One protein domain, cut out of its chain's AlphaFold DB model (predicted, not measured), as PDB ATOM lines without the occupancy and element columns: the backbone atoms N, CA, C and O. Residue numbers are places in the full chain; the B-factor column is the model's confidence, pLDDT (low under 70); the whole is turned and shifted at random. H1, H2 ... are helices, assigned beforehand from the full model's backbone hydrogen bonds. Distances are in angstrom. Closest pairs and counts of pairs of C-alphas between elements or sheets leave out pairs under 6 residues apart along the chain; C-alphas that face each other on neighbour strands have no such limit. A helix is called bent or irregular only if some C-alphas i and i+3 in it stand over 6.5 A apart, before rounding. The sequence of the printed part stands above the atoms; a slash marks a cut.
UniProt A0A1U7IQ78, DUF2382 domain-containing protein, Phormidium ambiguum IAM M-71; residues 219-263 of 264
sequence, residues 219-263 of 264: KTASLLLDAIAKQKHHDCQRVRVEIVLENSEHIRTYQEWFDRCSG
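AT A GLANCE: This is residues 219 to 263 of the 264 residues of the protein "DUF2382 domain-containing protein" of Phormidium ambiguum IAM M-71 (UniProt A0A1U7IQ78). Two separate helices, H2 and the shorter H1, point much the same way in a flat, loose frame, and one long strand-like link folds back from the end of H1 to the start of H2. Residues 229 to 235, of which 229 belongs to H1, and residues 244 to 250, of which 248 to 250 belong to H2, stick out. The printed part has 45 residues, with H1 then H2, no named strand, and the class is all helix. It is loose, with a radius of gyration of the C-alphas of 12.9 A and spans of 38 by 24 by 12 A.

HOW THE PARTS SIT: Start with H2, residues 248 to 262, then look to H1, residues 219 to 229: the two are apart. In H1 every O i to N i+4 pair is within hydrogen-bond range; in H2, 9 of 11 are. H2 is irregular: C-alphas 249 and 252 are 7.4 A apart.

IN THESE COORDINATES: Find C-alpha 248 at (126.508, 177.258, 124.080); from there H2 runs 21.4 A to C-alpha 262. H1 runs 15.1 A from C-alpha 219 at (133.555, 157.936, 124.221).

THE WHOLE: The two C-alphas farthest apart, those of Lys 232 and Glu 249, are 38.2 A apart. Residues 230 to 247 make a long link, and the printed part has no cut. Look for pLDDT under 70 at residues 232, 262 and 263.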
ATOM      1  N   LYS A 219     132.924 159.173 124.702       88.69
ATOM      2  CA  LYS A 219     133.555 157.936 124.221       88.69
ATOM      3  C   LYS A 219     133.017 156.703 124.951       88.69
ATOM      4  O   LYS A 219     132.784 155.676 124.322       88.69
ATOM      5  N   THR A 220     132.784 156.818 126.256       87.31
ATOM      6  CA  THR A 220     132.199 155.743 127.071       87.31
ATOM      7  C   THR A 220     130.731 155.524 126.715       87.31
ATOM      8  O   THR A 220     130.319 154.382 126.530       87.31
ATOM      9  N   ALA A 221     129.968 156.608 126.529       88.00
ATOM     10  CA  ALA A 221     128.583 156.528 126.065       88.00
ATOM     11  C   ALA A 221     128.487 155.854 124.683       88.00
ATOM     12  O   ALA A 221     127.671 154.959 124.480       88.00
ATOM     13  N   SER A 222     129.379 156.209 123.751       89.25
ATOM     14  CA  SER A 222     129.449 155.578 122.428       89.25
ATOM     15  C   SER A 222     129.781 154.087 122.501       89.25
ATOM     16  O   SER A 222     129.203 153.315 121.741       89.25
ATOM     17  N   LEU A 223     130.690 153.670 123.389       88.75
ATOM     18  CA  LEU A 223     131.049 152.259 123.560       88.75
ATOM     19  C   LEU A 223     129.871 151.439 124.093       88.75
ATOM     20  O   LEU A 223     129.648 150.320 123.639       88.75
ATOM     21  N   LEU A 224     129.107 151.999 125.035       88.12
ATOM     22  CA  LEU A 224     127.903 151.355 125.552       88.12
ATOM     23  C   LEU A 224     126.847 151.192 124.456       88.12
ATOM     24  O   LEU A 224     126.312 150.101 124.282       88.12
ATOM     25  N   LEU A 225     126.565 152.260 123.705       87.75
ATOM     26  CA  LEU A 225     125.592 152.217 122.614       87.75
ATOM     27  C   LEU A 225     126.007 151.213 121.526       87.75
ATOM     28  O   LEU A 225     125.164 150.463 121.042       87.75
ATOM     29  N   ASP A 226     127.299 151.131 121.202       88.81
ATOM     30  CA  ASP A 226     127.852 150.137 120.270       88.81
ATOM     31  C   ASP A 226     127.739 148.699 120.812       88.81
ATOM     32  O   ASP A 226     127.381 147.774 120.084       88.81
ATOM     33  N   ALA A 227     127.977 148.492 122.111       86.88
ATOM     34  CA  ALA A 227     127.802 147.189 122.750       86.88
ATOM     35  C   ALA A 227     126.332 146.731 122.747       86.88
ATOM     36  O   ALA A 227     126.066 145.557 122.492       86.88
ATOM     37  N   ILE A 228     125.386 147.648 122.980       86.50
ATOM     38  CA  ILE A 228     123.941 147.375 122.892       86.50
ATOM     39  C   ILE A 228     123.552 147.051 121.445       86.50
ATOM     40  O   ILE A 228     122.856 146.067 121.207       86.50
ATOM     41  N   ALA A 229     124.059 147.809 120.468       85.75
ATOM     42  CA  ALA A 229     123.796 147.573 119.047       85.75
ATOM     43  C   ALA A 229     124.319 146.212 118.545       85.75
ATOM     44  O   ALA A 229     123.775 145.650 117.598       85.75
ATOM     45  N   LYS A 230     125.358 145.657 119.181       87.12
ATOM     46  CA  LYS A 230     125.917 144.331 118.862       87.12
ATOM     47  C   LYS A 230     125.112 143.161 119.438       87.12
ATOM     48  O   LYS A 230     125.400 142.010 119.099       87.12
ATOM     49  N   GLN A 231     124.130 143.408 120.306       84.50
ATOM     50  CA  GLN A 231     123.274 142.342 120.825       84.50
ATOM     51  C   GLN A 231     122.294 141.853 119.751       84.50
ATOM     52  O   GLN A 231     121.714 142.642 119.012       84.50
ATOM     53  N   LYS A 232     122.081 140.531 119.678       69.88
ATOM     54  CA  LYS A 232     121.191 139.906 118.676       69.88
ATOM     55  C   LYS A 232     119.720 140.317 118.832       69.88
ATOM     56  O   LYS A 232     119.006 140.373 117.837       69.88
ATOM     57  N   HIS A 233     119.291 140.599 120.062       75.12
ATOM     58  CA  HIS A 233     117.951 141.070 120.407       75.12
ATOM     59  C   HIS A 233     118.096 142.151 121.477       75.12
ATOM     60  O   HIS A 233     118.280 141.840 122.648       75.12
ATOM     61  N   HIS A 234     118.117 143.417 121.059       73.81
ATOM     62  CA  HIS A 234     118.300 144.545 121.975       73.81
ATOM     63  C   HIS A 234     116.972 145.115 122.505       73.81
ATOM     64  O   HIS A 234     117.016 146.004 123.345       73.81
ATOM     65  N   ASP A 235     115.810 144.661 122.008       75.56
ATOM     66  CA  ASP A 235     114.437 145.017 122.438       75.56
ATOM     67  C   ASP A 235     114.171 146.519 122.703       75.56
ATOM     68  O   ASP A 235     113.231 146.918 123.395       75.56
ATOM     69  N   CYS A 236     114.997 147.386 122.112       76.12
ATOM     70  CA  CYS A 236     114.954 148.829 122.304       76.12
ATOM     71  C   CYS A 236     113.828 149.428 121.463       76.12
ATOM     72  O   CYS A 236     113.959 149.559 120.250       76.12
ATOM     73  N   GLN A 237     112.744 149.852 122.114       76.81
ATOM     74  CA  GLN A 237     111.647 150.554 121.438       76.81
ATOM     75  C   GLN A 237     112.005 152.005 121.094       76.81
ATOM     76  O   GLN A 237     111.537 152.549 120.098       76.81
ATOM     77  N   ARG A 238     112.814 152.660 121.935       77.69
ATOM     78  CA  ARG A 238     113.210 154.059 121.752       77.69
ATOM     79  C   ARG A 238     114.516 154.345 122.478       77.69
ATOM     80  O   ARG A 238     114.610 154.118 123.680       77.69
ATOM     81  N   VAL A 239     115.482 154.920 121.768       81.25
ATOM     82  CA  VAL A 239     116.725 155.430 122.359       81.25
ATOM     83  C   VAL A 239     116.589 156.943 122.532       81.25
ATOM     84  O   VAL A 239     116.210 157.646 121.598       81.25
ATOM     85  N   ARG A 240     116.850 157.448 123.741       82.31
ATOM     86  CA  ARG A 240     116.915 158.887 124.040       82.31
ATOM     87  C   ARG A 240     118.341 159.204 124.463       82.31
ATOM     88  O   ARG A 240     118.841 158.575 125.389       82.31
ATOM     89  N   VAL A 241     118.962 160.168 123.798       84.19
ATOM     90  CA  VAL A 241     120.298 160.658 124.141       84.19
ATOM     91  C   VAL A 241     120.172 162.133 124.479       84.19
ATOM     92  O   VAL A 241     119.515 162.881 123.759       84.19
ATOM     93  N   GLU A 242     120.790 162.526 125.581       86.25
ATOM     94  CA  GLU A 242     120.866 163.904 126.048       86.25
ATOM     95  C   GLU A 242     122.342 164.268 126.197       86.25
ATOM     96  O   GLU A 242     123.127 163.483 126.731       86.25
ATOM     97  N   ILE A 243     122.732 165.430 125.673       83.38
ATOM     98  CA  ILE A 243     124.091 165.955 125.801       83.38
ATOM     99  C   ILE A 243     123.995 167.278 126.547       83.38
ATOM    100  O   ILE A 243     123.491 168.264 126.009       83.38
ATOM    101  N   VAL A 244     124.494 167.293 127.779       85.44
ATOM    102  CA  VAL A 244     124.587 168.505 128.595       85.44
ATOM    103  C   VAL A 244     125.908 169.198 128.280       85.44
ATOM    104  O   VAL A 244     126.973 168.588 128.359       85.44
ATOM    105  N   LEU A 245     125.834 170.469 127.889       82.06
ATOM    106  CA  LEU A 245     126.997 171.284 127.550       82.06
ATOM    107  C   LEU A 245     127.172 172.395 128.577       82.06
ATOM    108  O   LEU A 245     126.206 173.047 128.961       82.06
ATOM    109  N   GLU A 246     128.419 172.650 128.963       81.88
ATOM    110  CA  GLU A 246     128.763 173.786 129.827       81.88
ATOM    111  C   GLU A 246     128.617 175.125 129.086       81.88
ATOM    112  O   GLU A 246     128.229 176.125 129.682       81.88
ATOM    113  N   ASN A 247     128.891 175.134 127.774       81.06
ATOM    114  CA  ASN A 247     128.904 176.329 126.932       81.06
ATOM    115  C   ASN A 247     128.038 176.155 125.678       81.06
ATOM    116  O   ASN A 247     127.953 175.075 125.092       81.06
ATOM    117  N   SER A 248     127.446 177.256 125.209       82.75
ATOM    118  CA  SER A 248     126.508 177.258 124.080       82.75
ATOM    119  C   SER A 248     127.151 177.122 122.695       82.75
ATOM    120  O   SER A 248     126.438 177.034 121.697       82.75
ATOM    121  N   GLU A 249     128.482 177.103 122.610       84.38
ATOM    122  CA  GLU A 249     129.232 177.146 121.345       84.38
ATOM    123  C   GLU A 249     128.956 175.942 120.434       84.38
ATOM    124  O   GLU A 249     128.942 176.077 119.212       84.38
ATOM    125  N   HIS A 250     128.685 174.773 121.019       80.62
ATOM    126  CA  HIS A 250     128.497 173.524 120.275       80.62
ATOM    127  C   HIS A 250     127.037 173.071 120.163       80.62
ATOM    128  O   HIS A 250     126.767 172.080 119.485       80.62
ATOM    129  N   ILE A 251     126.087 173.809 120.755       86.00
ATOM    130  CA  ILE A 251     124.656 173.449 120.745       86.00
ATOM    131  C   ILE A 251     124.154 173.276 119.311       86.00
ATOM    132  O   ILE A 251     123.562 172.253 118.978       86.00
ATOM    133  N   ARG A 252     124.432 174.251 118.436       85.00
ATOM    134  CA  ARG A 252     123.967 174.217 117.043       85.00
ATOM    135  C   ARG A 252     124.553 173.034 116.274       85.00
ATOM    136  O   ARG A 252     123.825 172.332 115.585       85.00
ATOM    137  N   THR A 253     125.857 172.798 116.409       85.94
ATOM    138  CA  THR A 253     126.544 171.703 115.716       85.94
ATOM    139  C   THR A 253     126.016 170.340 116.156       85.94
ATOM    140  O   THR A 253     125.775 169.484 115.311       85.94
ATOM    141  N   TYR A 254     125.799 170.136 117.457       86.06
ATOM    142  CA  TYR A 254     125.291 168.862 117.965       86.06
ATOM    143  C   TYR A 254     123.812 168.658 117.653       86.06
ATOM    144  O   TYR A 254     123.438 167.542 117.303       86.06
ATOM    145  N   GLN A 255     122.992 169.713 117.665       84.88
ATOM    146  CA  GLN A 255     121.604 169.617 117.211       84.88
ATOM    147  C   GLN A 255     121.526 169.215 115.733       84.88
ATOM    148  O   GLN A 255     120.812 168.280 115.392       84.88
ATOM    149  N   GLU A 256     122.335 169.833 114.866       86.75
ATOM    150  CA  GLU A 256     122.403 169.454 113.447       86.75
ATOM    151  C   GLU A 256     122.840 167.987 113.257       86.75
ATOM    152  O   GLU A 256     122.415 167.328 112.306       86.75
ATOM    153  N   TRP A 257     123.685 167.447 114.142       86.56
ATOM    154  CA  TRP A 257     124.063 166.029 114.118       86.56
ATOM    155  C   TRP A 257     122.924 165.118 114.581       86.56
ATOM    156  O   TRP A 257     122.675 164.099 113.937       86.56
ATOM    157  N   PHE A 258     122.200 165.499 115.636       85.88
ATOM    158  CA  PHE A 258     120.991 164.797 116.068       85.88
ATOM    159  C   PHE A 258     119.944 164.752 114.959       85.88
ATOM    160  O   PHE A 258     119.438 163.675 114.650       85.88
ATOM    161  N   ASP A 259     119.689 165.880 114.299       85.19
ATOM    162  CA  ASP A 259     118.703 165.978 113.226       85.19
ATOM    163  C   ASP A 259     119.075 165.053 112.053       85.19
ATOM    164  O   ASP A 259     118.226 164.314 111.550       85.19
ATOM    165  N   ARG A 260     120.365 164.988 111.682       83.38
ATOM    166  CA  ARG A 260     120.878 164.064 110.648       83.38
ATOM    167  C   ARG A 260     120.724 162.592 111.021       83.38
ATOM    168  O   ARG A 260     120.449 161.779 110.145       83.38
ATOM    169  N   CYS A 261     120.924 162.243 112.288       74.06
ATOM    170  CA  CYS A 261     120.810 160.865 112.767       74.06
ATOM    171  C   CYS A 261     119.365 160.454 113.087       74.06
ATOM    172  O   CYS A 261     119.075 159.263 113.127       74.06
ATOM    173  N   SER A 262     118.463 161.416 113.293       68.75
ATOM    174  CA  SER A 262     117.033 161.175 113.532       68.75
ATOM    175  C   SER A 262     116.216 160.988 112.245       68.75
ATOM    176  O   SER A 262     115.050 160.602 112.303       68.75
ATOM    177  N   GLY A 263     116.824 161.248 111.081       57.25
ATOM    178  CA  GLY A 263     116.181 161.184 109.771       57.25
ATOM    179  C   GLY A 263     116.401 159.872 109.012       57.25
ATOM    180  O   GLY A 263     117.232 159.839 108.104       57.25
TER     181      GLY A 263